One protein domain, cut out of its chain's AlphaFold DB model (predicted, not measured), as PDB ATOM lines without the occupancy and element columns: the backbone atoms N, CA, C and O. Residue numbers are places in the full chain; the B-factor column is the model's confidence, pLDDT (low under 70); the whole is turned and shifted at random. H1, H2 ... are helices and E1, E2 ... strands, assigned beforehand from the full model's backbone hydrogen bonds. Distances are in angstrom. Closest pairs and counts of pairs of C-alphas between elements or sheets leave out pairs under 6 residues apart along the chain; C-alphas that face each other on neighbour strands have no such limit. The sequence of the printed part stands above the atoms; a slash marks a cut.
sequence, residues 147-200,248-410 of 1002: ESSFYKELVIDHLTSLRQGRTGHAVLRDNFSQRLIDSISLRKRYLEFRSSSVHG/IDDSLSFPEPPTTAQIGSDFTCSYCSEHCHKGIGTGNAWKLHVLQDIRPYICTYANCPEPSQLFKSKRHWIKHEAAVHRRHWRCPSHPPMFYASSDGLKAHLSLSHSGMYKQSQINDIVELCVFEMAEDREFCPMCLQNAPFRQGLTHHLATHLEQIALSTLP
ATOM      1  N   GLU A 147     -55.776 -10.748  27.850       57.81
ATOM      2  CA  GLU A 147     -55.587  -9.326  28.141       57.81
ATOM      3  C   GLU A 147     -54.196  -8.836  27.722       57.81
ATOM      4  O   GLU A 147     -54.076  -7.816  27.044       57.81
ATOM      5  N   SER A 148     -53.143  -9.588  28.056       59.03
ATOM      6  CA  SER A 148     -51.764  -9.269  27.666       59.03
ATOM      7  C   SER A 148     -51.579  -9.237  26.139       59.03
ATOM      8  O   SER A 148     -50.902  -8.347  25.620       59.03
ATOM      9  N   SER A 149     -52.229 -10.147  25.399       66.88
ATOM     10  CA  SER A 149     -52.239 -10.112  23.928       66.88
ATOM     11  C   SER A 149     -52.968  -8.877  23.389       66.88
ATOM     12  O   SER A 149     -52.435  -8.181  22.526       66.88
ATOM     13  N   PHE A 150     -54.136  -8.544  23.945       72.62
ATOM     14  CA  PHE A 150     -54.913  -7.376  23.525       72.62
ATOM     15  C   PHE A 150     -54.171  -6.049  23.783       72.62
ATOM     16  O   PHE A 150     -54.117  -5.184  22.910       72.62
ATOM     17  N   TYR A 151     -53.518  -5.878  24.942       73.12
ATOM     18  CA  TYR A 151     -52.723  -4.667  25.211       73.12
ATOM     19  C   TYR A 151     -51.452  -4.587  24.359       73.12
ATOM     20  O   TYR A 151     -50.995  -3.489  24.036       73.12
ATOM     21  N   LYS A 152     -50.899  -5.730  23.941       72.44
ATOM     22  CA  LYS A 152     -49.798  -5.798  22.975       72.44
ATOM     23  C   LYS A 152     -50.228  -5.328  21.584       72.44
ATOM     24  O   LYS A 152     -49.496  -4.549  20.979       72.44
ATOM     25  N   GLU A 153     -51.399  -5.744  21.112       73.88
ATOM     26  CA  GLU A 153     -51.989  -5.278  19.848       73.88
ATOM     27  C   GLU A 153     -52.284  -3.771  19.906       73.88
ATOM     28  O   GLU A 153     -51.738  -3.019  19.100       73.88
ATOM     29  N   LEU A 154     -52.976  -3.296  20.950       76.12
ATOM     30  CA  LEU A 154     -53.259  -1.870  21.177       76.12
ATOM     31  C   LEU A 154     -51.995  -0.984  21.141       76.12
ATOM     32  O   LEU A 154     -51.999   0.093  20.539       76.12
ATOM     33  N   VAL A 155     -50.894  -1.428  21.761       78.00
ATOM     34  CA  VAL A 155     -49.608  -0.704  21.733       78.00
ATOM     35  C   VAL A 155     -48.971  -0.729  20.344       78.00
ATOM     36  O   VAL A 155     -48.426   0.290  19.912       78.00
ATOM     37  N   ILE A 156     -49.031  -1.857  19.631       77.19
ATOM     38  CA  ILE A 156     -48.498  -1.983  18.267       77.19
ATOM     39  C   ILE A 156     -49.258  -1.068  17.303       77.19
ATOM     40  O   ILE A 156     -48.616  -0.336  16.544       77.19
ATOM     41  N   ASP A 157     -50.586  -1.044  17.368       77.12
ATOM     42  CA  ASP A 157     -51.429  -0.240  16.483       77.12
ATOM     43  C   ASP A 157     -51.274   1.254  16.770       77.12
ATOM     44  O   ASP A 157     -51.034   2.038  15.848       77.12
ATOM     45  N   HIS A 158     -51.274   1.657  18.045       79.88
ATOM     46  CA  HIS A 158     -51.031   3.051  18.421       79.88
ATOM     47  C   HIS A 158     -49.642   3.527  17.963       79.88
ATOM     48  O   HIS A 158     -49.514   4.584  17.344       79.88
ATOM     49  N   LEU A 159     -48.583   2.736  18.188       80.44
ATOM     50  CA  LEU A 159     -47.236   3.066  17.705       80.44
ATOM     51  C   LEU A 159     -47.151   3.095  16.171       80.44
ATOM     52  O   LEU A 159     -46.409   3.907  15.619       80.44
ATOM     53  N   THR A 160     -47.899   2.239  15.474       79.19
ATOM     54  CA  THR A 160     -47.945   2.196  14.004       79.19
ATOM     55  C   THR A 160     -48.656   3.425  13.435       79.19
ATOM     56  O   THR A 160     -48.127   4.060  12.518       79.19
ATOM     57  N   SER A 161     -49.772   3.832  14.045       80.56
ATOM     58  CA  SER A 161     -50.482   5.080  13.748       80.56
ATOM     59  C   SER A 161     -49.579   6.302  13.954       80.56
ATOM     60  O   SER A 161     -49.337   7.056  13.009       80.56
ATOM     61  N   LEU A 162     -48.943   6.438  15.129       81.81
ATOM     62  CA  LEU A 162     -47.996   7.527  15.418       81.81
ATOM     63  C   LEU A 162     -46.834   7.604  14.408       81.81
ATOM     64  O   LEU A 162     -46.337   8.692  14.092       81.81
ATOM     65  N   ARG A 163     -46.385   6.457  13.885       81.94
ATOM     66  CA  ARG A 163     -45.301   6.385  12.897       81.94
ATOM     67  C   ARG A 163     -45.696   6.848  11.507       81.94
ATOM     68  O   ARG A 163     -44.801   7.275  10.786       81.94
ATOM     69  N   GLN A 164     -46.971   6.802  11.121       75.44
ATOM     70  CA  GLN A 164     -47.445   7.297   9.817       75.44
ATOM     71  C   GLN A 164     -46.599   6.754   8.640       75.44
ATOM     72  O   GLN A 164     -46.139   7.500   7.776       75.44
ATOM     73  N   GLY A 165     -46.294   5.450   8.662       65.31
ATOM     74  CA  GLY A 165     -45.460   4.777   7.655       65.31
ATOM     75  C   GLY A 165     -43.937   4.957   7.794       65.31
ATOM     76  O   GLY A 165     -43.190   4.321   7.048       65.31
ATOM     77  N   ARG A 166     -43.438   5.756   8.752       71.88
ATOM     78  CA  ARG A 166     -41.996   5.856   9.049       71.88
ATOM     79  C   ARG A 166     -41.465   4.507   9.531       71.88
ATOM     80  O   ARG A 166     -41.779   4.059  10.632       71.88
ATOM     81  N   THR A 167     -40.610   3.889   8.725       57.91
ATOM     82  CA  THR A 167     -39.816   2.718   9.111       57.91
ATOM     83  C   THR A 167     -38.365   3.158   9.279       57.91
ATOM     84  O   THR A 167     -37.759   3.705   8.364       57.91
ATOM     85  N   GLY A 168     -37.825   2.992  10.487       47.59
ATOM     86  CA  GLY A 168     -36.510   3.503  10.875       47.59
ATOM     87  C   GLY A 168     -35.718   2.469  11.668       47.59
ATOM     88  O   GLY A 168     -36.289   1.561  12.264       47.59
ATOM     89  N   HIS A 169     -34.390   2.606  11.684       41.91
ATOM     90  CA  HIS A 169     -33.472   1.558  12.155       41.91
ATOM     91  C   HIS A 169     -33.492   1.277  13.673       41.91
ATOM     92  O   HIS A 169     -32.753   0.413  14.151       41.91
ATOM     93  N   ALA A 170     -34.348   1.969  14.426       42.81
ATOM     94  CA  ALA A 170     -34.682   1.637  15.800       42.81
ATOM     95  C   ALA A 170     -35.825   0.609  15.836       42.81
ATOM     96  O   ALA A 170     -37.003   0.959  15.930       42.81
ATOM     97  N   VAL A 171     -35.458  -0.677  15.874       43.56
ATOM     98  CA  VAL A 171     -36.256  -1.636  16.651       43.56
ATOM     99  C   VAL A 171     -36.416  -1.022  18.042       43.56
ATOM    100  O   VAL A 171     -35.416  -0.653  18.668       43.56
ATOM    101  N   LEU A 172     -37.652  -0.884  18.522       47.94
ATOM    102  CA  LEU A 172     -37.880  -0.602  19.935       47.94
ATOM    103  C   LEU A 172     -37.305  -1.786  20.703       47.94
ATOM    104  O   LEU A 172     -37.939  -2.835  20.717       47.94
ATOM    105  N   ARG A 173     -36.095  -1.635  21.270       51.88
ATOM    106  CA  ARG A 173     -35.430  -2.702  22.038       51.88
ATOM    107  C   ARG A 173     -36.462  -3.265  23.001       51.88
ATOM    108  O   ARG A 173     -37.019  -2.476  23.767       51.88
ATOM    109  N   ASP A 174     -36.732  -4.564  22.918       55.69
ATOM    110  CA  ASP A 174     -38.070  -5.115  23.192       55.69
ATOM    111  C   ASP A 174     -38.612  -4.710  24.574       55.69
ATOM    112  O   ASP A 174     -39.781  -4.355  24.713       55.69
ATOM    113  N   ASN A 175     -37.700  -4.594  25.546       67.94
ATOM    114  CA  ASN A 175     -37.827  -3.932  26.845       67.94
ATOM    115  C   ASN A 175     -38.741  -2.686  26.895       67.94
ATOM    116  O   ASN A 175     -39.446  -2.518  27.882       67.94
ATOM    117  N   PHE A 176     -38.698  -1.765  25.919       79.19
ATOM    118  CA  PHE A 176     -39.504  -0.531  25.949       79.19
ATOM    119  C   PHE A 176     -40.922  -0.734  25.400       79.19
ATOM    120  O   PHE A 176     -41.868  -0.204  25.977       79.19
ATOM    121  N   SER A 177     -41.086  -1.542  24.348       77.19
ATOM    122  CA  SER A 177     -42.414  -1.975  23.889       77.19
ATOM    123  C   SER A 177     -43.127  -2.744  24.999       77.19
ATOM    124  O   SER A 177     -44.271  -2.443  25.320       77.19
ATOM    125  N   GLN A 178     -42.415  -3.675  25.643       77.31
ATOM    126  CA  GLN A 178     -42.934  -4.432  26.775       77.31
ATOM    127  C   GLN A 178     -43.288  -3.506  27.942       77.31
ATOM    128  O   GLN A 178     -44.400  -3.578  28.440       77.31
ATOM    129  N   ARG A 179     -42.425  -2.542  28.295       84.31
ATOM    130  CA  ARG A 179     -42.717  -1.545  29.340       84.31
ATOM    131  C   ARG A 179     -43.967  -0.706  29.055       84.31
ATOM    132  O   ARG A 179     -44.693  -0.379  29.991       84.31
ATOM    133  N   LEU A 180     -44.236  -0.353  27.794       84.38
ATOM    134  CA  LEU A 180     -45.490   0.309  27.413       84.38
ATOM    135  C   LEU A 180     -46.696  -0.604  27.684       84.38
ATOM    136  O   LEU A 180     -47.626  -0.163  28.356       84.38
ATOM    137  N   ILE A 181     -46.645  -1.865  27.245       82.12
ATOM    138  CA  ILE A 181     -47.700  -2.873  27.462       82.12
ATOM    139  C   ILE A 181     -47.931  -3.100  28.961       82.12
ATOM    140  O   ILE A 181     -49.048  -2.925  29.447       82.12
ATOM    141  N   ASP A 182     -46.865  -3.379  29.714       81.12
ATOM    142  CA  ASP A 182     -46.887  -3.564  31.166       81.12
ATOM    143  C   ASP A 182     -47.527  -2.351  31.861       81.12
ATOM    144  O   ASP A 182     -48.352  -2.510  32.759       81.12
ATOM    145  N   SER A 183     -47.211  -1.125  31.416       84.62
ATOM    146  CA  SER A 183     -47.787   0.103  31.979       84.62
ATOM    147  C   SER A 183     -49.286   0.271  31.705       84.62
ATOM    148  O   SER A 183     -49.969   0.923  32.493       84.62
ATOM    149  N   ILE A 184     -49.822  -0.302  30.622       82.94
ATOM    150  CA  ILE A 184     -51.266  -0.307  30.335       82.94
ATOM    151  C   ILE A 184     -51.973  -1.315  31.239       82.94
ATOM    152  O   ILE A 184     -52.914  -0.941  31.944       82.94
ATOM    153  N   SER A 185     -51.472  -2.553  31.294       81.12
ATOM    154  CA  SER A 185     -51.985  -3.605  32.182       81.12
ATOM    155  C   SER A 185     -52.018  -3.144  33.643       81.12
ATOM    156  O   SER A 185     -53.000  -3.355  34.352       81.12
ATOM    157  N   LEU A 186     -50.962  -2.455  34.088       79.06
ATOM    158  CA  LEU A 186     -50.828  -1.964  35.458       79.06
ATOM    159  C   LEU A 186     -51.783  -0.797  35.779       79.06
ATOM    160  O   LEU A 186     -52.263  -0.706  36.908       79.06
ATOM    161  N   ARG A 187     -52.099   0.074  34.806       82.12
ATOM    162  CA  ARG A 187     -53.122   1.132  34.960       82.12
ATOM    163  C   ARG A 187     -54.521   0.552  35.092       82.12
ATOM    164  O   ARG A 187     -55.249   0.939  36.002       82.12
ATOM    165  N   LYS A 188     -54.881  -0.392  34.221       77.94
ATOM    166  CA  LYS A 188     -56.204  -1.021  34.229       77.94
ATOM    167  C   LYS A 188     -56.488  -1.777  35.523       77.94
ATOM    168  O   LYS A 188     -57.445  -1.424  36.206       77.94
ATOM    169  N   ARG A 189     -55.579  -2.665  35.950       72.06
ATOM    170  CA  ARG A 189     -55.700  -3.400  37.226       72.06
ATOM    171  C   ARG A 189     -55.895  -2.476  38.432       72.06
ATOM    172  O   ARG A 189     -56.636  -2.808  39.350       72.06
ATOM    173  N   TYR A 190     -55.266  -1.299  38.435       72.19
ATOM    174  CA  TYR A 190     -55.464  -0.294  39.482       72.19
ATOM    175  C   TYR A 190     -56.841   0.389  39.416       72.19
ATOM    176  O   TYR A 190     -57.481   0.565  40.453       72.19
ATOM    177  N   LEU A 191     -57.311   0.761  38.219       73.12
ATOM    178  CA  LEU A 191     -58.646   1.342  38.019       73.12
ATOM    179  C   LEU A 191     -59.750   0.338  38.403       73.12
ATOM    180  O   LEU A 191     -60.694   0.701  39.101       73.12
ATOM    181  N   GLU A 192     -59.584  -0.932  38.030       67.62
ATOM    182  CA  GLU A 192     -60.463  -2.060  38.372       67.62
ATOM    183  C   GLU A 192     -60.457  -2.366  39.881       67.62
ATOM    184  O   GLU A 192     -61.512  -2.583  40.485       67.62
ATOM    185  N   PHE A 193     -59.289  -2.312  40.530       65.69
ATOM    186  CA  PHE A 193     -59.166  -2.436  41.986       65.69
ATOM    187  C   PHE A 193     -59.867  -1.283  42.726       65.69
ATOM    188  O   PHE A 193     -60.576  -1.514  43.713       65.69
ATOM    189  N   ARG A 194     -59.717  -0.037  42.248       63.12
ATOM    190  CA  ARG A 194     -60.393   1.127  42.844       63.12
ATOM    191  C   ARG A 194     -61.910   1.096  42.629       63.12
ATOM    192  O   ARG A 194     -62.632   1.298  43.603       63.12
ATOM    193  N   SER A 195     -62.409   0.771  41.434       58.16
ATOM    194  CA  SER A 195     -63.858   0.679  41.178       58.16
ATOM    195  C   SER A 195     -64.522  -0.437  42.000       58.16
ATOM    196  O   SER A 195     -65.530  -0.201  42.671       58.16
ATOM    197  N   SER A 196     -63.897  -1.617  42.069       51.38
ATOM    198  CA  SER A 196     -64.356  -2.740  42.904       51.38
ATOM    199  C   SER A 196     -64.438  -2.367  44.390       51.38
ATOM    200  O   SER A 196     -65.397  -2.725  45.081       51.38
ATOM    201  N   SER A 197     -63.469  -1.584  44.878       51.28
ATOM    202  CA  SER A 197     -63.430  -1.107  46.267       51.28
ATOM    203  C   SER A 197     -64.601  -0.179  46.624       51.28
ATOM    204  O   SER A 197     -65.035  -0.168  47.778       51.28
ATOM    205  N   VAL A 198     -65.156   0.569  45.661       46.38
ATOM    206  CA  VAL A 198     -66.335   1.429  45.885       46.38
ATOM    207  C   VAL A 198     -67.608   0.594  46.043       46.38
ATOM    208  O   VAL A 198     -68.402   0.843  46.953       46.38
ATOM    209  N   HIS A 199     -67.803  -0.424  45.201       36.56
ATOM    210  CA  HIS A 199     -69.009  -1.257  45.243       36.56
ATOM    211  C   HIS A 199     -69.101  -2.126  46.508       36.56
ATOM    212  O   HIS A 199     -70.196  -2.308  47.044       36.56
ATOM    213  N   GLY A 200     -67.969  -2.590  47.053       32.19
ATOM    214  CA  GLY A 200     -67.948  -3.371  48.298       32.19
ATOM    215  C   GLY A 200     -68.500  -2.623  49.524       32.19
ATOM    216  O   GLY A 200     -69.170  -3.222  50.365       32.19
ATOM    217  N   ILE A 248     -50.328  21.320  28.855       58.19
ATOM    218  CA  ILE A 248     -51.165  20.203  28.417       58.19
ATOM    219  C   ILE A 248     -51.614  20.535  26.999       58.19
ATOM    220  O   ILE A 248     -52.064  21.649  26.734       58.19
ATOM    221  N   ASP A 249     -51.454  19.584  26.089       57.41
ATOM    222  CA  ASP A 249     -51.860  19.763  24.704       57.41
ATOM    223  C   ASP A 249     -53.397  19.695  24.612       57.41
ATOM    224  O   ASP A 249     -54.024  18.719  25.032       57.41
ATOM    225  N   ASP A 250     -54.025  20.758  24.102       54.34
ATOM    226  CA  ASP A 250     -55.484  20.833  23.961       54.34
ATOM    227  C   ASP A 250     -56.037  19.898  22.870       54.34
ATOM    228  O   ASP A 250     -57.249  19.706  22.805       54.34
ATOM    229  N   SER A 251     -55.176  19.259  22.066       56.09
ATOM    230  CA  SER A 251     -55.569  18.179  21.147       56.09
ATOM    231  C   SER A 251     -55.813  16.823  21.831       56.09
ATOM    232  O   SER A 251     -56.264  15.883  21.176       56.09
ATOM    233  N   LEU A 252     -55.544  16.697  23.136       64.56
ATOM    234  CA  LEU A 252     -55.796  15.474  23.901       64.56
ATOM    235  C   LEU A 252     -57.267  15.366  24.333       64.56
ATOM    236  O   LEU A 252     -57.798  16.241  25.022       64.56
ATOM    237  N   SER A 253     -57.904  14.245  23.991       68.62
ATOM    238  CA  SER A 253     -59.261  13.896  24.418       68.62
ATOM    239  C   SER A 253     -59.276  13.427  25.878       68.62
ATOM    240  O   SER A 253     -58.982  12.268  26.178       68.62
ATOM    241  N   PHE A 254     -59.624  14.332  26.790       72.25
ATOM    242  CA  PHE A 254     -59.889  14.011  28.195       72.25
ATOM    243  C   PHE A 254     -61.359  13.612  28.404       72.25
ATOM    244  O   PHE A 254     -62.221  14.137  27.696       72.25
ATOM    245  N   PRO A 255     -61.675  12.750  29.393       71.06
ATOM    246  CA  PRO A 255     -63.055  12.549  29.828       71.06
ATOM    247  C   PRO A 255     -63.643  13.855  30.377       71.06
ATOM    248  O   PRO A 255     -62.912  14.692  30.920       71.06
ATOM    249  N   GLU A 256     -64.960  14.035  30.288       69.75
ATOM    250  CA  GLU A 256     -65.619  15.185  30.915       69.75
ATOM    251  C   GLU A 256     -65.605  15.085  32.454       69.75
ATOM    252  O   GLU A 256     -65.682  13.986  33.008       69.75
ATOM    253  N   PRO A 257     -65.522  16.218  33.177       65.62
ATOM    254  CA  PRO A 257     -65.678  16.218  34.626       65.62
ATOM    255  C   PRO A 257     -67.125  15.845  35.002       65.62
ATOM    256  O   PRO A 257     -68.055  16.332  34.347       65.62
ATOM    257  N   PRO A 258     -67.348  15.046  36.069       67.50
ATOM    258  CA  PRO A 258     -68.682  14.632  36.502       67.50
ATOM    259  C   PRO A 258     -69.661  15.803  36.632       67.50
ATOM    260  O   PRO A 258     -69.286  16.894  37.057       67.50
ATOM    261  N   THR A 259     -70.945  15.593  36.333       58.44
ATOM    262  CA  THR A 259     -71.946  16.681  36.277       58.44
ATOM    263  C   THR A 259     -72.069  17.461  37.599       58.44
ATOM    264  O   THR A 259     -72.347  18.658  37.602       58.44
ATOM    265  N   THR A 260     -71.786  16.821  38.736       58.16
ATOM    266  CA  THR A 260     -71.700  17.450  40.068       58.16
ATOM    267  C   THR A 260     -70.542  18.446  40.209       58.16
ATOM    268  O   THR A 260     -70.677  19.429  40.941       58.16
ATOM    269  N   ALA A 261     -69.442  18.247  39.483       56.72
ATOM    270  CA  ALA A 261     -68.342  19.199  39.364       56.72
ATOM    271  C   ALA A 261     -68.762  20.427  38.541       56.72
ATOM    272  O   ALA A 261     -68.521  21.563  38.948       56.72
ATOM    273  N   GLN A 262     -69.467  20.202  37.424       57.53
ATOM    274  CA  GLN A 262     -69.970  21.256  36.528       57.53
ATOM    275  C   GLN A 262     -70.984  22.189  37.226       57.53
ATOM    276  O   GLN A 262     -71.045  23.380  36.933       57.53
ATOM    277  N   ILE A 263     -71.732  21.666  38.204       58.09
ATOM    278  CA  ILE A 263     -72.657  22.420  39.077       58.09
ATOM    279  C   ILE A 263     -71.910  23.285  40.121       58.09
ATOM    280  O   ILE A 263     -72.516  24.108  40.808       58.09
ATOM    281  N   GLY A 264     -70.588  23.143  40.254       58.12
ATOM    282  CA  GLY A 264     -69.808  23.852  41.266       58.12
ATOM    283  C   GLY A 264     -70.046  23.306  42.676       58.12
ATOM    284  O   GLY A 264     -70.039  24.068  43.648       58.12
ATOM    285  N   SER A 265     -70.246  21.992  42.809       57.34
ATOM    286  CA  SER A 265     -70.208  21.241  44.078       57.34
ATOM    287  C   SER A 265     -68.880  20.489  44.231       57.34
ATOM    288  O   SER A 265     -68.171  20.276  43.251       57.34
ATOM    289  N   ASP A 266     -68.530  20.100  45.461       68.12
ATOM    290  CA  ASP A 266     -67.482  19.091  45.654       68.12
ATOM    291  C   ASP A 266     -68.014  17.742  45.138       68.12
ATOM    292  O   ASP A 266     -69.210  17.458  45.260       68.12
ATOM    293  N   PHE A 267     -67.158  16.939  44.510       67.75
ATOM    294  CA  PHE A 267     -67.574  15.799  43.693       67.75
ATOM    295  C   PHE A 267     -66.612  14.618  43.827       67.75
ATOM    296  O   PHE A 267     -65.412  14.801  43.996       67.75
ATOM    297  N   THR A 268     -67.112  13.392  43.707       67.62
ATOM    298  CA  THR A 268     -66.249  12.207  43.615       67.62
ATOM    299  C   THR A 268     -65.794  12.026  42.168       67.62
ATOM    300  O   THR A 268     -66.632  11.994  41.268       67.62
ATOM    301  N   CYS A 269     -64.489  11.904  41.928       67.62
ATOM    302  CA  CYS A 269     -63.959  11.573  40.603       67.62
ATOM    303  C   CYS A 269     -64.199  10.088  40.281       67.62
ATOM    304  O   CYS A 269     -63.870   9.228  41.098       67.62
ATOM    305  N   SER A 270     -64.724   9.772  39.093       64.94
ATOM    306  CA  SER A 270     -65.042   8.395  38.676       64.94
ATOM    307  C   SER A 270     -63.826   7.458  38.651       64.94
ATOM    308  O   SER A 270     -63.965   6.269  38.923       64.94
ATOM    309  N   TYR A 271     -62.633   7.980  38.348       65.94
ATOM    310  CA  TYR A 271     -61.449   7.162  38.049       65.94
ATOM    311  C   TYR A 271     -60.577   6.883  39.279       65.94
ATOM    312  O   TYR A 271     -60.098   5.765  39.459       65.94
ATOM    313  N   CYS A 272     -60.403   7.863  40.168       66.94
ATOM    314  CA  CYS A 272     -59.685   7.668  41.429       66.94
ATOM    315  C   CYS A 272     -60.613   7.462  42.634       66.94
ATOM    316  O   CYS A 272     -60.155   6.976  43.662       66.94
ATOM    317  N   SER A 273     -61.912   7.760  42.540       64.25
ATOM    318  CA  SER A 273     -62.865   7.696  43.666       64.25
ATOM    319  C   SER A 273     -62.571   8.662  44.830       64.25
ATOM    320  O   SER A 273     -63.178   8.565  45.898       64.25
ATOM    321  N   GLU A 274     -61.672   9.630  44.635       63.47
ATOM    322  CA  GLU A 274     -61.332  10.651  45.632       63.47
ATOM    323  C   GLU A 274     -62.322  11.832  45.565       63.47
ATOM    324  O   GLU A 274     -62.874  12.157  44.509       63.47
ATOM    325  N   HIS A 275     -62.600  12.453  46.718       66.25
ATOM    326  CA  HIS A 275     -63.538  13.577  46.825       66.25
ATOM    327  C   HIS A 275     -62.825  14.881  46.465       66.25
ATOM    328  O   HIS A 275     -62.114  15.481  47.270       66.25
ATOM    329  N   CYS A 276     -63.029  15.304  45.228       69.94
ATOM    330  CA  CYS A 276     -62.404  16.453  44.612       69.94
ATOM    331  C   CYS A 276     -63.150  17.746  44.948       69.94
ATOM    332  O   CYS A 276     -64.379  17.830  44.870       69.94
ATOM    333  N   HIS A 277     -62.387  18.787  45.277       70.06
ATOM    334  CA  HIS A 277     -62.947  20.117  45.473       70.06
ATOM    335  C   HIS A 277     -63.415  20.738  44.156       70.06
ATOM    336  O   HIS A 277     -62.805  20.514  43.113       70.06
ATOM    337  N   LYS A 278     -64.429  21.608  44.228       67.06
ATOM    338  CA  LYS A 278     -65.008  22.383  43.103       67.06
ATOM    339  C   LYS A 278     -63.994  22.834  42.035       67.06
ATOM    340  O   LYS A 278     -64.216  22.622  40.848       67.06
ATOM    341  N   GLY A 279     -62.868  23.425  42.449       64.44
ATOM    342  CA  GLY A 279     -61.831  23.944  41.541       64.44
ATOM    343  C   GLY A 279     -61.024  22.880  40.781       64.44
ATOM    344  O   GLY A 279     -60.412  23.193  39.768       64.44
ATOM    345  N   ILE A 280     -61.041  21.618  41.220       72.44
ATOM    346  CA  ILE A 280     -60.435  20.493  40.490       72.44
ATOM    347  C   ILE A 280     -61.290  20.132  39.265       72.44
ATOM    348  O   ILE A 280     -60.762  19.663  38.267       72.44
ATOM    349  N   GLY A 281     -62.595  20.415  39.289       65.88
ATOM    350  CA  GLY A 281     -63.523  20.122  38.192       65.88
ATOM    351  C   GLY A 281     -63.407  21.032  36.966       65.88
ATOM    352  O   GLY A 281     -64.171  20.862  36.020       65.88
ATOM    353  N   THR A 282     -62.501  22.017  36.965       70.19
ATOM    354  CA  THR A 282     -62.467  23.072  35.938       70.19
ATOM    355  C   THR A 282     -61.246  22.976  35.026       70.19
ATOM    356  O   THR A 282     -60.110  23.147  35.474       70.19
ATOM    357  N   GLY A 283     -61.482  22.783  33.723       76.81
ATOM    358  CA  GLY A 283     -60.479  22.935  32.662       76.81
ATOM    359  C   GLY A 283     -59.168  22.193  32.939       76.81
ATOM    360  O   GLY A 283     -59.154  20.983  33.156       76.81
ATOM    361  N   ASN A 284     -58.053  22.926  32.962       74.50
ATOM    362  CA  ASN A 284     -56.724  22.337  33.142       74.50
ATOM    363  C   ASN A 284     -56.501  21.706  34.526       74.50
ATOM    364  O   ASN A 284     -55.656  20.821  34.632       74.50
ATOM    365  N   ALA A 285     -57.256  22.084  35.565       74.56
ATOM    366  CA  ALA A 285     -57.176  21.413  36.865       74.56
ATOM    367  C   ALA A 285     -57.723  19.976  36.788       74.56
ATOM    368  O   ALA A 285     -57.110  19.057  37.333       74.56
ATOM    369  N   TRP A 286     -58.801  19.771  36.023       78.81
ATOM    370  CA  TRP A 286     -59.370  18.447  35.766       78.81
ATOM    371  C   TRP A 286     -58.422  17.596  34.917       78.81
ATOM    372  O   TRP A 286     -58.084  16.478  35.304       78.81
ATOM    373  N   LYS A 287     -57.887  18.168  33.826       79.00
ATOM    374  CA  LYS A 287     -56.858  17.514  32.997       79.00
ATOM    375  C   LYS A 287     -55.642  17.085  33.842       79.00
ATOM    376  O   LYS A 287     -55.208  15.940  33.760       79.00
ATOM    377  N   LEU A 288     -55.120  17.971  34.702       78.81
ATOM    378  CA  LEU A 288     -53.989  17.678  35.598       78.81
ATOM    379  C   LEU A 288     -54.285  16.586  36.630       78.81
ATOM    380  O   LEU A 288     -53.374  15.836  36.977       78.81
ATOM    381  N   HIS A 289     -55.510  16.523  37.149       79.62
ATOM    382  CA  HIS A 289     -55.939  15.506  38.106       79.62
ATOM    383  C   HIS A 289     -56.001  14.123  37.443       79.62
ATOM    384  O   HIS A 289     -55.292  13.216  37.877       79.62
ATOM    385  N   VAL A 290     -56.698  14.007  36.305       80.56
ATOM    386  CA  VAL A 290     -56.774  12.761  35.519       80.56
ATOM    387  C   VAL A 290     -55.376  12.256  35.129       80.56
ATOM    388  O   VAL A 290     -55.092  11.070  35.286       80.56
ATOM    389  N   LEU A 291     -54.458  13.139  34.697       81.81
ATOM    390  CA  LEU A 291     -53.068  12.744  34.414       81.81
ATOM    391  C   LEU A 291     -52.289  12.298  35.667       81.81
ATOM    392  O   LEU A 291     -51.437  11.418  35.567       81.81
ATOM    393  N   GLN A 292     -52.533  12.874  36.845       81.69
ATOM    394  CA  GLN A 292     -51.846  12.443  38.070       81.69
ATOM    395  C   GLN A 292     -52.300  11.052  38.525       81.69
ATOM    396  O   GLN A 292     -51.461  10.257  38.958       81.69
ATOM    397  N   ASP A 293     -53.584  10.738  38.356       79.31
ATOM    398  CA  ASP A 293     -54.164   9.450  38.733       79.31
ATOM    399  C   ASP A 293     -53.675   8.305  37.836       79.31
ATOM    400  O   ASP A 293     -53.171   7.298  38.347       79.31
ATOM    401  N   ILE A 294     -53.741   8.479  36.507       80.94
ATOM    402  CA  ILE A 294     -53.338   7.448  35.531       80.94
ATOM    403  C   ILE A 294     -51.816   7.301  35.374       80.94
ATOM    404  O   ILE A 294     -51.367   6.366  34.713       80.94
ATOM    405  N   ARG A 295     -51.010   8.210  35.949       86.62
ATOM    406  CA  ARG A 295     -49.531   8.184  35.926       86.62
ATOM    407  C   ARG A 295     -48.965   7.890  34.516       86.62
ATOM    408  O   ARG A 295     -48.428   6.803  34.277       86.62
ATOM    409  N   PRO A 296     -49.115   8.802  33.537       88.25
ATOM    410  CA  PRO A 296     -48.856   8.517  32.125       88.25
ATOM    411  C   PRO A 296     -47.374   8.284  31.815       88.25
ATOM    412  O   PRO A 296     -47.038   7.485  30.943       88.25
ATOM    413  N   TYR A 297     -46.475   8.959  32.531       91.56
ATOM    414  CA  TYR A 297     -45.061   8.983  32.184       91.56
ATOM    415  C   TYR A 297     -44.343   7.713  32.660       91.56
ATOM    416  O   TYR A 297     -44.424   7.347  33.833       91.56
ATOM    417  N   ILE A 298     -43.581   7.091  31.760       89.69
ATOM    418  CA  ILE A 298     -42.645   5.997  32.046       89.69
ATOM    419  C   ILE A 298     -41.249   6.386  31.568       89.69
ATOM    420  O   ILE A 298     -41.112   7.163  30.623       89.69
ATOM    421  N   CYS A 299     -40.202   5.814  32.164       89.88
ATOM    422  CA  CYS A 299     -38.852   5.974  31.626       89.88
ATOM    423  C   CYS A 299     -38.780   5.443  30.182       89.88
ATOM    424  O   CYS A 299     -39.226   4.328  29.898       89.88
ATOM    425  N   THR A 300     -38.190   6.221  29.276       87.69
ATOM    426  CA  THR A 300     -38.099   5.924  27.837       87.69
ATOM    427  C   THR A 300     -36.753   5.322  27.412       87.69
ATOM    428  O   THR A 300     -36.574   4.947  26.253       87.69
ATOM    429  N   TYR A 301     -35.806   5.157  28.343       83.88
ATOM    430  CA  TYR A 301     -34.537   4.464  28.096       83.88
ATOM    431  C   TYR A 301     -34.677   2.948  28.320       83.88
ATOM    432  O   TYR A 301     -35.167   2.480  29.351       83.88
ATOM    433  N   ALA A 302     -34.207   2.149  27.357       77.06
ATOM    434  CA  ALA A 302     -34.382   0.690  27.351       77.06
ATOM    435  C   ALA A 302     -33.702  -0.050  28.526       77.06
ATOM    436  O   ALA A 302     -34.145  -1.137  28.900       77.06
ATOM    437  N   ASN A 303     -32.666   0.547  29.124       78.25
ATOM    438  CA  ASN A 303     -31.851  -0.032  30.196       78.25
ATOM    439  C   ASN A 303     -32.111   0.702  31.533       78.25
ATOM    440  O   ASN A 303     -31.177   1.196  32.157       78.25
ATOM    441  N   CYS A 304     -33.380   0.835  31.930       82.88
ATOM    442  CA  CYS A 304     -33.771   1.480  33.190       82.88
ATOM    443  C   CYS A 304     -33.613   0.511  34.380       82.88
ATOM    444  O   CYS A 304     -34.070  -0.627  34.244       82.88
ATOM    445  N   PRO A 305     -33.029   0.929  35.524       78.56
ATOM    446  CA  PRO A 305     -33.043   0.146  36.766       78.56
ATOM    447  C   PRO A 305     -34.447   0.024  37.382       78.56
ATOM    448  O   PRO A 305     -34.782  -1.032  37.912       78.56
ATOM    449  N   GLU A 306     -35.300   1.044  37.235       77.81
ATOM    450  CA  GLU A 306     -36.718   1.015  37.620       77.81
ATOM    451  C   GLU A 306     -37.633   0.959  36.371       77.81
ATOM    452  O   GLU A 306     -38.256   1.959  36.002       77.81
ATOM    453  N   PRO A 307     -37.724  -0.173  35.642       75.62
ATOM    454  CA  PRO A 307     -38.500  -0.234  34.404       75.62
ATOM    455  C   PRO A 307     -40.014  -0.132  34.642       75.62
ATOM    456  O   PRO A 307     -40.716   0.391  33.788       75.62
ATOM    457  N   SER A 308     -40.523  -0.604  35.782       77.25
ATOM    458  CA  SER A 308     -41.955  -0.632  36.117       77.25
ATOM    459  C   SER A 308     -42.483   0.654  36.774       77.25
ATOM    460  O   SER A 308     -43.667   0.726  37.103       77.25
ATOM    461  N   GLN A 309     -41.637   1.670  36.974       81.50
ATOM    462  CA  GLN A 309     -42.022   2.909  37.654       81.50
ATOM    463  C   GLN A 309     -42.905   3.794  36.760       81.50
ATOM    464  O   GLN A 309     -42.476   4.253  35.697       81.50
ATOM    465  N   LEU A 310     -44.128   4.075  37.226       84.75
ATOM    466  CA  LEU A 310     -45.041   5.046  36.615       84.75
ATOM    467  C   LEU A 310     -44.979   6.369  37.389       84.75
ATOM    468  O   LEU A 310     -45.273   6.408  38.586       84.75
ATOM    469  N   PHE A 311     -44.648   7.472  36.720       83.75
ATOM    470  CA  PHE A 311     -44.559   8.784  37.363       83.75
ATOM    471  C   PHE A 311     -45.877   9.556  37.216       83.75
ATOM    472  O   PHE A 311     -46.446   9.650  36.128       83.75
ATOM    473  N   LYS A 312     -46.332  10.198  38.299       80.19
ATOM    474  CA  LYS A 312     -47.536  11.056  38.302       80.19
ATOM    475  C   LYS A 312     -47.345  12.431  37.646       80.19
ATOM    476  O   LYS A 312     -48.286  13.206  37.534       80.19
ATOM    477  N   SER A 313     -46.115  12.797  37.281       82.38
ATOM    478  CA  SER A 313     -45.776  14.161  36.868       82.38
ATOM    479  C   SER A 313     -44.567  14.207  35.934       82.38
ATOM    480  O   SER A 313     -43.516  13.630  36.224       82.38
ATOM    481  N   LYS A 314     -44.710  14.990  34.857       84.56
ATOM    482  CA  LYS A 314     -43.711  15.266  33.812       84.56
ATOM    483  C   LYS A 314     -42.357  15.654  34.417       84.56
ATOM    484  O   LYS A 314     -41.331  15.113  34.029       84.56
ATOM    485  N   ARG A 315     -42.355  16.511  35.448       82.94
ATOM    486  CA  ARG A 315     -41.137  16.985  36.137       82.94
ATOM    487  C   ARG A 315     -40.366  15.863  36.846       82.94
ATOM    488  O   ARG A 315     -39.139  15.894  36.847       82.94
ATOM    489  N   HIS A 316     -41.060  14.878  37.416       81.12
ATOM    490  CA  HIS A 316     -40.434  13.763  38.139       81.12
ATOM    491  C   HIS A 316     -39.835  12.741  37.161       81.12
ATOM    492  O   HIS A 316     -38.677  12.361  37.311       81.12
ATOM    493  N   TRP A 317     -40.562  12.408  36.088       90.38
ATOM    494  CA  TRP A 317     -40.044  11.592  34.981       90.38
ATOM    495  C   TRP A 317     -38.793  12.210  34.326       90.38
ATOM    496  O   TRP A 317     -37.779  11.530  34.171       90.38
ATOM    497  N   ILE A 318     -38.820  13.514  34.018       84.62
ATOM    498  CA  ILE A 318     -37.672  14.235  33.436       84.62
ATOM    499  C   ILE A 318     -36.452  14.180  34.362       84.62
ATOM    500  O   ILE A 318     -35.344  13.914  33.893       84.62
ATOM    501  N   LYS A 319     -36.659  14.402  35.667       83.69
ATOM    502  CA  LYS A 319     -35.608  14.340  36.690       83.69
ATOM    503  C   LYS A 319     -35.017  12.931  36.811       83.69
ATOM    504  O   LYS A 319     -33.801  12.806  36.891       83.69
ATOM    505  N   HIS A 320     -35.843  11.882  36.777       86.19
ATOM    506  CA  HIS A 320     -35.367  10.496  36.741       86.19
ATOM    507  C   HIS A 320     -34.508  10.240  35.489       86.19
ATOM    508  O   HIS A 320     -33.370   9.798  35.618       86.19
ATOM    509  N   GLU A 321     -34.972  10.590  34.283       86.94
ATOM    510  CA  GLU A 321     -34.158  10.386  33.072       86.94
ATOM    511  C   GLU A 321     -32.852  11.200  33.084       86.94
ATOM    512  O   GLU A 321     -31.816  10.709  32.633       86.94
ATOM    513  N   ALA A 322     -32.862  12.416  33.637       82.31
ATOM    514  CA  ALA A 322     -31.653  13.222  33.790       82.31
ATOM    515  C   ALA A 322     -30.654  12.580  34.772       82.31
ATOM    516  O   ALA A 322     -29.500  12.349  34.413       82.31
ATOM    517  N   ALA A 323     -31.114  12.220  35.974       79.94
ATOM    518  CA  ALA A 323     -30.280  11.706  37.059       79.94
ATOM    519  C   ALA A 323     -29.855  10.232  36.903       79.94
ATOM    520  O   ALA A 323     -28.868   9.821  37.515       79.94
ATOM    521  N   VAL A 324     -30.570   9.434  36.100       81.50
ATOM    522  CA  VAL A 324     -30.286   8.001  35.886       81.50
ATOM    523  C   VAL A 324     -29.661   7.728  34.514       81.50
ATOM    524  O   VAL A 324     -28.784   6.872  34.413       81.50
ATOM    525  N   HIS A 325     -30.057   8.453  33.459       83.00
ATOM    526  CA  HIS A 325     -29.650   8.136  32.079       83.00
ATOM    527  C   HIS A 325     -28.800   9.199  31.382       83.00
ATOM    528  O   HIS A 325     -27.975   8.836  30.546       83.00
ATOM    529  N   ARG A 326     -28.930  10.480  31.744       79.69
ATOM    530  CA  ARG A 326     -28.062  11.564  31.235       79.69
ATOM    531  C   ARG A 326     -27.004  12.022  32.249       79.69
ATOM    532  O   ARG A 326     -26.293  12.999  32.003       79.69
ATOM    533  N   ARG A 327     -26.843  11.280  33.351       79.56
ATOM    534  CA  ARG A 327     -25.831  11.499  34.393       79.56
ATOM    535  C   ARG A 327     -24.425  11.234  33.857       79.56
ATOM    536  O   ARG A 327     -24.071  10.100  33.552       79.56
ATOM    537  N   HIS A 328     -23.620  12.286  33.796       76.50
ATOM    538  CA  HIS A 328     -22.212  12.236  33.422       76.50
ATOM    539  C   HIS A 328     -21.338  12.762  34.562       76.50
ATOM    540  O   HIS A 328     -21.819  13.379  35.511       76.50
ATOM    541  N   TRP A 329     -20.034  12.528  34.462       80.31
ATOM    542  CA  TRP A 329     -19.034  12.990  35.419       80.31
ATOM    543  C   TRP A 329     -18.038  13.921  34.731       80.31
ATOM    544  O   TRP A 329     -17.651  13.671  33.592       80.31
ATOM    545  N   ARG A 330     -17.609  14.993  35.401       78.00
ATOM    546  CA  ARG A 330     -16.753  16.041  34.817       78.00
ATOM    547  C   ARG A 330     -15.560  16.331  35.722       78.00
ATOM    548  O   ARG A 330     -15.741  16.553  36.912       78.00
ATOM    549  N   CYS A 331     -14.341  16.372  35.187       75.94
ATOM    550  CA  CYS A 331     -13.176  16.711  36.012       75.94
ATOM    551  C   CYS A 331     -13.143  18.228  36.321       75.94
ATOM    552  O   CYS A 331     -13.131  19.018  35.373       75.94
ATOM    553  N   PRO A 332     -13.061  18.670  37.597       64.62
ATOM    554  CA  PRO A 332     -12.997  20.096  37.945       64.62
ATOM    555  C   PRO A 332     -11.802  20.818  37.318       64.62
ATOM    556  O   PRO A 332     -11.921  21.955  36.869       64.62
ATOM    557  N   SER A 333     -10.652  20.142  37.256       61.94
ATOM    558  CA  SER A 333      -9.419  20.670  36.666       61.94
ATOM    559  C   SER A 333      -9.428  20.664  35.136       61.94
ATOM    560  O   SER A 333      -8.646  21.389  34.524       61.94
ATOM    561  N   HIS A 334     -10.312  19.878  34.510       68.50
ATOM    562  CA  HIS A 334     -10.403  19.740  33.058       68.50
ATOM    563  C   HIS A 334     -11.857  19.903  32.569       68.50
ATOM    564  O   HIS A 334     -12.476  18.928  32.135       68.50
ATOM    565  N   PRO A 335     -12.404  21.138  32.557       59.12
ATOM    566  CA  PRO A 335     -13.784  21.405  32.153       59.12
ATOM    567  C   PRO A 335     -14.265  20.844  30.797       59.12
ATOM    568  O   PRO A 335     -15.470  20.610  30.704       59.12
ATOM    569  N   PRO A 336     -13.445  20.630  29.742       64.31
ATOM    570  CA  PRO A 336     -13.942  20.004  28.510       64.31
ATOM    571  C   PRO A 336     -14.042  18.467  28.572       64.31
ATOM    572  O   PRO A 336     -14.582  17.880  27.640       64.31
ATOM    573  N   MET A 337     -13.534  17.800  29.618       68.88
ATOM    574  CA  MET A 337     -13.545  16.333  29.708       68.88
ATOM    575  C   MET A 337     -14.724  15.802  30.532       68.88
ATOM    576  O   MET A 337     -14.865  16.105  31.721       68.88
ATOM    577  N   PHE A 338     -15.526  14.956  29.885       72.44
ATOM    578  CA  PHE A 338     -16.669  14.249  30.458       72.44
ATOM    579  C   PHE A 338     -16.438  12.733  30.433       72.44
ATOM    580  O   PHE A 338     -15.819  12.201  29.511       72.44
ATOM    581  N   TYR A 339     -16.974  12.038  31.433       77.69
ATOM    582  CA  TYR A 339     -16.868  10.594  31.623       77.69
ATOM    583  C   TYR A 339     -18.277  10.017  31.793       77.69
ATOM    584  O   TYR A 339     -19.075  10.536  32.573       77.69
ATOM    585  N   ALA A 340     -18.582   8.932  31.079       69.81
ATOM    586  CA  ALA A 340     -19.890   8.266  31.126       69.81
ATOM    587  C   ALA A 340     -20.079   7.347  32.353       69.81
ATOM    588  O   ALA A 340     -21.113   6.699  32.488       69.81
ATOM    589  N   SER A 341     -19.085   7.255  33.244       80.25
ATOM    590  CA  SER A 341     -19.178   6.491  34.488       80.25
ATOM    591  C   SER A 341     -18.374   7.126  35.622       80.25
ATOM    592  O   SER A 341     -17.331   7.750  35.401       80.25
ATOM    593  N   SER A 342     -18.853   6.894  36.847       81.44
ATOM    594  CA  SER A 342     -18.172   7.220  38.105       81.44
ATOM    595  C   SER A 342     -16.731   6.699  38.100       81.44
ATOM    596  O   SER A 342     -15.788   7.458  38.314       81.44
ATOM    597  N   ASP A 343     -16.540   5.427  37.739       83.62
ATOM    598  CA  ASP A 343     -15.228   4.775  37.746       83.62
ATOM    599  C   ASP A 343     -14.274   5.323  36.677       83.62
ATOM    600  O   ASP A 343     -13.064   5.367  36.897       83.62
ATOM    601  N   GLY A 344     -14.803   5.828  35.555       84.31
ATOM    602  CA  GLY A 344     -14.020   6.550  34.552       84.31
ATOM    603  C   GLY A 344     -13.409   7.837  35.114       84.31
ATOM    604  O   GLY A 344     -12.212   8.081  34.930       84.31
ATOM    605  N   LEU A 345     -14.187   8.624  35.871       81.88
ATOM    606  CA  LEU A 345     -13.651   9.798  36.563       81.88
ATOM    607  C   LEU A 345     -12.742   9.398  37.740       81.88
ATOM    608  O   LEU A 345     -11.690  10.013  37.904       81.88
ATOM    609  N   LYS A 346     -13.065   8.348  38.514       83.94
ATOM    610  CA  LYS A 346     -12.176   7.837  39.582       83.94
ATOM    611  C   LYS A 346     -10.809   7.440  39.033       83.94
ATOM    612  O   LYS A 346      -9.795   7.824  39.614       83.94
ATOM    613  N   ALA A 347     -10.760   6.722  37.910       85.38
ATOM    614  CA  ALA A 347      -9.515   6.345  37.245       85.38
ATOM    615  C   ALA A 347      -8.737   7.581  36.764       85.38
ATOM    616  O   ALA A 347      -7.543   7.694  37.038       85.38
ATOM    617  N   HIS A 348      -9.409   8.547  36.126       85.19
ATOM    618  CA  HIS A 348      -8.779   9.805  35.719       85.19
ATOM    619  C   HIS A 348      -8.198  10.590  36.906       85.19
ATOM    620  O   HIS A 348      -7.040  10.997  36.853       85.19
ATOM    621  N   LEU A 349      -8.955  10.772  37.992       79.31
ATOM    622  CA  LEU A 349      -8.480  11.475  39.188       79.31
ATOM    623  C   LEU A 349      -7.322  10.725  39.865       79.31
ATOM    624  O   LEU A 349      -6.333  11.349  40.240       79.31
ATOM    625  N   SER A 350      -7.394   9.392  39.943       83.50
ATOM    626  CA  SER A 350      -6.330   8.557  40.525       83.50
ATOM    627  C   SER A 350      -5.026   8.608  39.722       83.50
ATOM    628  O   SER A 350      -3.949   8.505  40.301       83.50
ATOM    629  N   LEU A 351      -5.097   8.770  38.395       81.88
ATOM    630  CA  LEU A 351      -3.923   8.830  37.518       81.88
ATOM    631  C   LEU A 351      -3.391  10.262  37.365       81.88
ATOM    632  O   LEU A 351      -2.226  10.528  37.658       81.88
ATOM    633  N   SER A 352      -4.241  11.195  36.928       76.62
ATOM    634  CA  SER A 352      -3.864  12.573  36.582       76.62
ATOM    635  C   SER A 352      -3.798  13.528  37.779       76.62
ATOM    636  O   SER A 352      -3.133  14.555  37.685       76.62
ATOM    637  N   HIS A 353      -4.454  13.205  38.901       77.00
ATOM    638  CA  HIS A 353      -4.535  14.063  40.095       77.00
ATOM    639  C   HIS A 353      -4.063  13.368  41.385       77.00
ATOM    640  O   HIS A 353      -4.349  13.839  42.487       77.00
ATOM    641  N   SER A 354      -3.258  12.308  41.251       67.50
ATOM    642  CA  SER A 354      -2.615  11.549  42.341       67.50
ATOM    643  C   SER A 354      -1.856  12.405  43.368       67.50
ATOM    644  O   SER A 354      -1.764  12.034  44.535       67.50
ATOM    645  N   GLY A 355      -1.322  13.560  42.954       64.19
ATOM    646  CA  GLY A 355      -0.656  14.524  43.837       64.19
ATOM    647  C   GLY A 355      -1.572  15.570  44.492       64.19
ATOM    648  O   GLY A 355      -1.093  16.340  45.320       64.19
ATOM    649  N   MET A 356      -2.857  15.637  44.122       58.19
ATOM    650  CA  MET A 356      -3.810  16.656  44.596       58.19
ATOM    651  C   MET A 356      -4.939  16.089  45.462       58.19
ATOM    652  O   MET A 356      -5.378  16.765  46.390       58.19
ATOM    653  N   TYR A 357      -5.396  14.862  45.191       69.69
ATOM    654  CA  TYR A 357      -6.508  14.235  45.908       69.69
ATOM    655  C   TYR A 357      -6.097  12.868  46.461       69.69
ATOM    656  O   TYR A 357      -5.552  12.035  45.740       69.69
ATOM    657  N   LYS A 358      -6.370  12.618  47.747       73.38
ATOM    658  CA  LYS A 358      -6.148  11.297  48.358       73.38
ATOM    659  C   LYS A 358      -7.245  10.326  47.924       73.38
ATOM    660  O   LYS A 358      -8.388  10.738  47.748       73.38
ATOM    661  N   GLN A 359      -6.928   9.032  47.859       69.50
ATOM    662  CA  GLN A 359      -7.865   7.999  47.391       69.50
ATOM    663  C   GLN A 359      -9.202   7.971  48.150       69.50
ATOM    664  O   GLN A 359     -10.234   7.711  47.540       69.50
ATOM    665  N   SER A 360      -9.204   8.298  49.448       70.69
ATOM    666  CA  SER A 360     -10.432   8.429  50.243       70.69
ATOM    667  C   SER A 360     -11.329   9.582  49.778       70.69
ATOM    668  O   SER A 360     -12.536   9.413  49.716       70.69
ATOM    669  N   GLN A 361     -10.738  10.714  49.387       70.12
ATOM    670  CA  GLN A 361     -11.446  11.929  48.959       70.12
ATOM    671  C   GLN A 361     -11.916  11.857  47.498       70.12
ATOM    672  O   GLN A 361     -12.791  12.618  47.089       70.12
ATOM    673  N   ILE A 362     -11.329  10.968  46.685       74.44
ATOM    674  CA  ILE A 362     -11.704  10.806  45.273       74.44
ATOM    675  C   ILE A 362     -13.158  10.328  45.134       74.44
ATOM    676  O   ILE A 362     -13.820  10.737  44.186       74.44
ATOM    677  N   ASN A 363     -13.689   9.529  46.069       75.81
ATOM    678  CA  ASN A 363     -15.104   9.140  46.047       75.81
ATOM    679  C   ASN A 363     -16.023  10.361  46.233       75.81
ATOM    680  O   ASN A 363     -16.825  10.643  45.346       75.81
ATOM    681  N   ASP A 364     -15.834  11.122  47.315       72.75
ATOM    682  CA  ASP A 364     -16.617  12.324  47.644       72.75
ATOM    683  C   ASP A 364     -16.595  13.341  46.488       72.75
ATOM    684  O   ASP A 364     -17.624  13.878  46.074       72.75
ATOM    685  N   ILE A 365     -15.409  13.569  45.913       67.75
ATOM    686  CA  ILE A 365     -15.226  14.458  44.762       67.75
ATOM    687  C   ILE A 365     -16.011  13.939  43.554       67.75
ATOM    688  O   ILE A 365     -16.670  14.729  42.888       67.75
ATOM    689  N   VAL A 366     -15.990  12.637  43.267       74.75
ATOM    690  CA  VAL A 366     -16.710  12.053  42.121       74.75
ATOM    691  C   VAL A 366     -18.230  12.145  42.274       74.75
ATOM    692  O   VAL A 366     -18.918  12.314  41.270       74.75
ATOM    693  N   GLU A 367     -18.769  12.114  43.492       71.50
ATOM    694  CA  GLU A 367     -20.199  12.366  43.721       71.50
ATOM    695  C   GLU A 367     -20.572  13.843  43.531       71.50
ATOM    696  O   GLU A 367     -21.606  14.139  42.932       71.50
ATOM    697  N   LEU A 368     -19.698  14.769  43.937       66.69
ATOM    698  CA  LEU A 368     -19.864  16.212  43.714       66.69
ATOM    699  C   LEU A 368     -19.591  16.652  42.260       66.69
ATOM    700  O   LEU A 368     -20.027  17.723  41.847       66.69
ATOM    701  N   CYS A 369     -18.883  15.838  41.472       67.31
ATOM    702  CA  CYS A 369     -18.510  16.110  40.075       67.31
ATOM    703  C   CYS A 369     -19.519  15.578  39.039       67.31
ATOM    704  O   CYS A 369     -19.180  15.406  37.862       67.31
ATOM    705  N   VAL A 370     -20.745  15.294  39.474       70.00
ATOM    706  CA  VAL A 370     -21.854  14.875  38.613       70.00
ATOM    707  C   VAL A 370     -22.396  16.066  37.818       70.00
ATOM    708  O   VAL A 370     -22.540  17.169  38.340       70.00
ATOM    709  N   PHE A 371     -22.733  15.832  36.551       64.44
ATOM    710  CA  PHE A 371     -23.375  16.802  35.673       64.44
ATOM    711  C   PHE A 371     -24.505  16.137  34.876       64.44
ATOM    712  O   PHE A 371     -24.345  15.025  34.368       64.44
ATOM    713  N   GLU A 372     -25.644  16.815  34.756       67.56
ATOM    714  CA  GLU A 372     -26.759  16.377  33.914       67.56
ATOM    715  C   GLU A 372     -26.535  16.879  32.483       67.56
ATOM    716  O   GLU A 372     -26.459  18.085  32.243       67.56
ATOM    717  N   MET A 373     -26.412  15.963  31.521       64.94
ATOM    718  CA  MET A 373     -26.377  16.342  30.108       64.94
ATOM    719  C   MET A 373     -27.781  16.692  29.604       64.94
ATOM    720  O   MET A 373     -28.788  16.133  30.050       64.94
ATOM    721  N   ALA A 374     -27.835  17.620  28.645       65.94
ATOM    722  CA  ALA A 374     -29.055  17.929  27.909       65.94
ATOM    723  C   ALA A 374     -29.570  16.699  27.136       65.94
ATOM    724  O   ALA A 374     -28.835  15.737  26.919       65.94
ATOM    725  N   GLU A 375     -30.836  16.742  26.721       73.75
ATOM    726  CA  GLU A 375     -31.436  15.713  25.867       73.75
ATOM    727  C   GLU A 375     -30.669  15.609  24.537       73.75
ATOM    728  O   GLU A 375     -30.659  16.550  23.746       73.75
ATOM    729  N   ASP A 376     -30.015  14.467  24.321       68.06
ATOM    730  CA  ASP A 376     -29.104  14.181  23.207       68.06
ATOM    731  C   ASP A 376     -29.770  13.385  22.073       68.06
ATOM    732  O   ASP A 376     -29.211  13.221  20.989       68.06
ATOM    733  N   ARG A 377     -30.989  12.890  22.306       81.06
ATOM    734  CA  ARG A 377     -31.766  12.134  21.321       81.06
ATOM    735  C   ARG A 377     -32.325  13.061  20.240       81.06
ATOM    736  O   ARG A 377     -33.252  13.833  20.466       81.06
ATOM    737  N   GLU A 378     -31.810  12.914  19.025       76.50
ATOM    738  CA  GLU A 378     -32.260  13.662  17.842       76.50
ATOM    739  C   GLU A 378     -33.621  13.190  17.291       76.50
ATOM    740  O   GLU A 378     -34.214  13.868  16.453       76.50
ATOM    741  N   PHE A 379     -34.135  12.042  17.751       82.44
ATOM    742  CA  PHE A 379     -35.386  11.445  17.276       82.44
ATOM    743  C   PHE A 379     -36.266  10.911  18.412       82.44
ATOM    744  O   PHE A 379     -35.791  10.502  19.473       82.44
ATOM    745  N   CYS A 380     -37.574  10.874  18.164       86.75
ATOM    746  CA  CYS A 380     -38.558  10.307  19.073       86.75
ATOM    747  C   CYS A 380     -38.623   8.777  18.925       86.75
ATOM    748  O   CYS A 380     -39.013   8.302  17.855       86.75
ATOM    749  N   PRO A 381     -38.318   7.970  19.966       83.19
ATOM    750  CA  PRO A 381     -38.410   6.508  19.886       83.19
ATOM    751  C   PRO A 381     -39.809   5.977  19.518       83.19
ATOM    752  O   PRO A 381     -39.915   4.902  18.932       83.19
ATOM    753  N   MET A 382     -40.883   6.708  19.835       85.06
ATOM    754  CA  MET A 382     -42.261   6.244  19.629       85.06
ATOM    755  C   MET A 382     -42.705   6.428  18.166       85.06
ATOM    756  O   MET A 382     -42.861   5.446  17.435       85.06
ATOM    757  N   CYS A 383     -42.842   7.681  17.719       86.94
ATOM    758  CA  CYS A 383     -43.372   8.051  16.399       86.94
ATOM    759  C   CYS A 383     -42.310   8.168  15.284       86.94
ATOM    760  O   CYS A 383     -42.660   8.397  14.123       86.94
ATOM    761  N   LEU A 384     -41.020   8.039  15.627       84.81
ATOM    762  CA  LEU A 384     -39.869   8.154  14.720       84.81
ATOM    763  C   LEU A 384     -39.786   9.494  13.955       84.81
ATOM    764  O   LEU A 384     -39.243   9.556  12.854       84.81
ATOM    765  N   GLN A 385     -40.320  10.577  14.530       83.88
ATOM    766  CA  GLN A 385     -40.033  11.942  14.079       83.88
ATOM    767  C   GLN A 385     -38.638  12.374  14.550       83.88
ATOM    768  O   GLN A 385     -38.242  12.067  15.675       83.88
ATOM    769  N   ASN A 386     -37.925  13.121  13.706       81.94
ATOM    770  CA  ASN A 386     -36.645  13.749  14.038       81.94
ATOM    771  C   ASN A 386     -36.858  15.200  14.504       81.94
ATOM    772  O   ASN A 386     -37.883  15.818  14.204       81.94
ATOM    773  N   ALA A 387     -35.864  15.758  15.190       77.75
ATOM    774  CA  ALA A 387     -35.774  17.178  15.512       77.75
ATOM    775  C   ALA A 387     -35.820  18.067  14.239       77.75
ATOM    776  O   ALA A 387     -35.407  17.618  13.166       77.75
ATOM    777  N   PRO A 388     -36.272  19.338  14.329       73.44
ATOM    778  CA  PRO A 388     -36.614  20.086  15.543       73.44
ATOM    779  C   PRO A 388     -38.067  19.907  16.018       73.44
ATOM    780  O   PRO A 388     -39.027  20.130  15.282       73.44
ATOM    781  N   PHE A 389     -38.234  19.610  17.309       79.81
ATOM    782  CA  PHE A 389     -39.537  19.558  17.982       79.81
ATOM    783  C   PHE A 389     -39.919  20.944  18.525       79.81
ATOM    784  O   PHE A 389     -39.130  21.554  19.245       79.81
ATOM    785  N   ARG A 390     -41.144  21.428  18.255       74.06
ATOM    786  CA  ARG A 390     -41.590  22.802  18.605       74.06
ATOM    787  C   ARG A 390     -41.443  23.186  20.087       74.06
ATOM    788  O   ARG A 390     -41.216  24.354  20.372       74.06
ATOM    789  N   GLN A 391     -41.591  22.229  21.005       77.56
ATOM    790  CA  GLN A 391     -41.426  22.411  22.458       77.56
ATOM    791  C   GLN A 391     -40.315  21.492  23.028       77.56
ATOM    792  O   GLN A 391     -40.319  21.156  24.209       77.56
ATOM    793  N   GLY A 392     -39.374  21.051  22.182       84.06
ATOM    794  CA  GLY A 392     -38.350  20.058  22.533       84.06
ATOM    795  C   GLY A 392     -38.869  18.611  22.556       84.06
ATOM    796  O   GLY A 392     -40.070  18.358  22.688       84.06
ATOM    797  N   LEU A 393     -37.952  17.643  22.412       85.31
ATOM    798  CA  LEU A 393     -38.285  16.209  22.379       85.31
ATOM    799  C   LEU A 393     -39.028  15.772  23.651       85.31
ATOM    800  O   LEU A 393     -39.987  15.012  23.587       85.31
ATOM    801  N   THR A 394     -38.617  16.287  24.805       85.75
ATOM    802  CA  THR A 394     -39.169  15.920  26.112       85.75
ATOM    803  C   THR A 394     -40.646  16.306  26.273       85.75
ATOM    804  O   THR A 394     -41.401  15.572  26.906       85.75
ATOM    805  N   HIS A 395     -41.100  17.412  25.668       86.81
ATOM    806  CA  HIS A 395     -42.532  17.726  25.609       86.81
ATOM    807  C   HIS A 395     -43.260  16.764  24.662       86.81
ATOM    808  O   HIS A 395     -44.287  16.212  25.030       86.81
ATOM    809  N   HIS A 396     -42.707  16.537  23.470       88.81
ATOM    810  CA  HIS A 396     -43.297  15.678  22.441       88.81
ATOM    811  C   HIS A 396     -43.452  14.208  22.891       88.81
ATOM    812  O   HIS A 396     -44.486  13.590  22.646       88.81
ATOM    813  N   LEU A 397     -42.468  13.664  23.618       89.06
ATOM    814  CA  LEU A 397     -42.561  12.345  24.253       89.06
ATOM    815  C   LEU A 397     -43.653  12.292  25.319       89.06
ATOM    816  O   LEU A 397     -44.400  11.321  25.383       89.06
ATOM    817  N   ALA A 398     -43.767  13.339  26.134       88.88
ATOM    818  CA  ALA A 398     -44.817  13.421  27.133       88.88
ATOM    819  C   ALA A 398     -46.213  13.416  26.493       88.88
ATOM    820  O   ALA A 398     -47.040  12.630  26.933       88.88
ATOM    821  N   THR A 399     -46.449  14.156  25.401       88.00
ATOM    822  CA  THR A 399     -47.728  14.114  24.667       88.00
ATOM    823  C   THR A 399     -48.094  12.688  24.233       88.00
ATOM    824  O   THR A 399     -49.228  12.266  24.432       88.00
ATOM    825  N   HIS A 400     -47.145  11.901  23.713       88.88
ATOM    826  CA  HIS A 400     -47.402  10.504  23.332       88.88
ATOM    827  C   HIS A 400     -47.635   9.564  24.529       88.88
ATOM    828  O   HIS A 400     -48.440   8.639  24.441       88.88
ATOM    829  N   LEU A 401     -46.961   9.791  25.659       90.19
ATOM    830  CA  LEU A 401     -47.196   9.036  26.896       90.19
ATOM    831  C   LEU A 401     -48.557   9.382  27.524       90.19
ATOM    832  O   LEU A 401     -49.257   8.497  28.012       90.19
ATOM    833  N   GLU A 402     -48.956  10.653  27.459       90.00
ATOM    834  CA  GLU A 402     -50.275  11.157  27.854       90.00
ATOM    835  C   GLU A 402     -51.380  10.548  26.954       90.00
ATOM    836  O   GLU A 402     -52.365  10.032  27.479       90.00
ATOM    837  N   GLN A 403     -51.181  10.480  25.626       86.38
ATOM    838  CA  GLN A 403     -52.093   9.818  24.668       86.38
ATOM    839  C   GLN A 403     -52.328   8.333  24.988       86.38
ATOM    840  O   GLN A 403     -53.475   7.907  25.133       86.38
ATOM    841  N   ILE A 404     -51.254   7.548  25.135       85.50
ATOM    842  CA  ILE A 404     -51.355   6.109  25.428       85.50
ATOM    843  C   ILE A 404     -52.037   5.877  26.784       85.50
ATOM    844  O   ILE A 404     -52.893   5.003  26.904       85.50
ATOM    845  N   ALA A 405     -51.724   6.679  27.802       87.19
ATOM    846  CA  ALA A 405     -52.352   6.535  29.110       87.19
ATOM    847  C   ALA A 405     -53.851   6.877  29.096       87.19
ATOM    848  O   ALA A 405     -54.632   6.168  29.728       87.19
ATOM    849  N   LEU A 406     -54.271   7.911  28.356       84.19
ATOM    850  CA  LEU A 406     -55.689   8.266  28.227       84.19
ATOM    851  C   LEU A 406     -56.503   7.150  27.550       84.19
ATOM    852  O   LEU A 406     -57.612   6.875  27.996       84.19
ATOM    853  N   SER A 407     -55.930   6.413  26.587       78.94
ATOM    854  CA  SER A 407     -56.579   5.218  26.007       78.94
ATOM    855  C   SER A 407     -56.754   4.027  26.970       78.94
ATOM    856  O   SER A 407     -57.344   3.021  26.586       78.94
ATOM    857  N   THR A 408     -56.281   4.121  28.220       76.81
ATOM    858  CA  THR A 408     -56.524   3.094  29.254       76.81
ATOM    859  C   THR A 408     -57.773   3.347  30.101       76.81
ATOM    860  O   THR A 408     -58.177   2.463  30.857       76.81
ATOM    861  N   LEU A 409     -58.392   4.529  29.980       77.31
ATOM    862  CA  LEU A 409     -59.596   4.892  30.729       77.31
ATOM    863  C   LEU A 409     -60.844   4.169  30.184       77.31
ATOM    864  O   LEU A 409     -61.007   4.072  28.966       77.31
ATOM    865  N   PRO A 410     -61.758   3.699  31.054       62.47
ATOM    866  CA  PRO A 410     -63.058   3.205  30.617       62.47
ATOM    867  C   PRO A 410     -63.907   4.362  30.068       62.47
ATOM    868  O   PRO A 410     -63.971   5.436  30.663       62.47
TER     869      PRO A 410
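Overview. This is residues 147 to 200 and 248 to 410 of the 1002 residues of an uncharacterized protein of Fusarium oxysporum (UniProt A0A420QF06). A small head at one end holds a two-stranded sheet, E1 and E2, with helices H7 and H8 beyond it, and H6 joins this head to a loose body of helices H1, H2, H5 and H9. The short helices H3 and H4 lie at the far end of that body, away from the head. The printed part has 217 residues and is mostly helix, with nine named helices and two named strands in the order H1 H2 H3 H4 H5 H6 E1 H7 H8 E2 H9; the sheet is antiparallel. The whole is loose, with a radius of gyration of the C-alphas of 21.9 A, and elongated, spanning 72 by 42 by 35 A.

Along the chain. Strand E1 is residues 327 to 330 and E2 is residues 370 to 372. H6 is residues 314 to 325, 15.9 A long; H7 is residues 342 to 352 and H8 is residues 359 to 368. H1, residues 147 to 163, is 24.2 A long and begins at C-alpha 147 (-55.587, -9.326, 28.141). H2, residues 175 to 200, is the longest helix at 37.0 A. H3 is residues 259 to 262, H4 residues 278 to 281 and H5 residues 284 to 294. H9, residues 392 to 406, is 21.7 A long and ends at C-alpha 406 (-55.689, 8.266, 28.227).

Arrangement. E1 and E2 are antiparallel at 128 degrees, with N 328 and O 371 within hydrogen-bond range at 2.9 A. The closest C-alphas of E1 and H7, Trp 329 and Leu 345, are 6.4 A apart. H7 and H8 touch at a steep tilt of 51 degrees, opposite ways, closest at the C-alphas of Lys 346 and Ile 362, 6.4 A. The closest C-alphas of H6 and E2, Ala 322 and Glu 372, are 5.8 A apart. H6 is close to but not clearly touching H9, at the C-alphas of Lys 314 and Ala 398, 7.0 A. H9, with residues 402 to 406 alone, only just touches H5, with 3 pairs of C-alphas within 8 A, the closest Ile 294 and Ala 405, 6.6 A. H2, with residues 177 to 185 alone, touches H1 at a steep tilt of 55 degrees, closest at Lys 152 and Ile 181, 5.8 A. H3 and H4 only just touch, with 3 pairs of C-alphas within 8 A; H4 and H5 touch only at the corner, also only just, with 3 pairs. Every O i to N i+4 pair is within hydrogen-bond range in H1, H2, H5, H6, H7 and H9, and 4 of 6 are in H8; H3 and H4 are too short for such a pair.

Size, cuts and confidence. The two C-alphas farthest apart, those of Ile 263 and Gly 355, are 72.6 A apart. Residues 201 to 247 are not printed, and C-alphas 200 and 248 are 35.1 A apart across the cut. Of the links that are printed whole, H1 to H2, H3 to H4, H5 to H6, E1 to H7 and E2 to H9 are long. The mean pLDDT of the printed part is 73.8, and 73 residues are under 70, among them residues 167 to 175, 192 to 200 and 256 to 276.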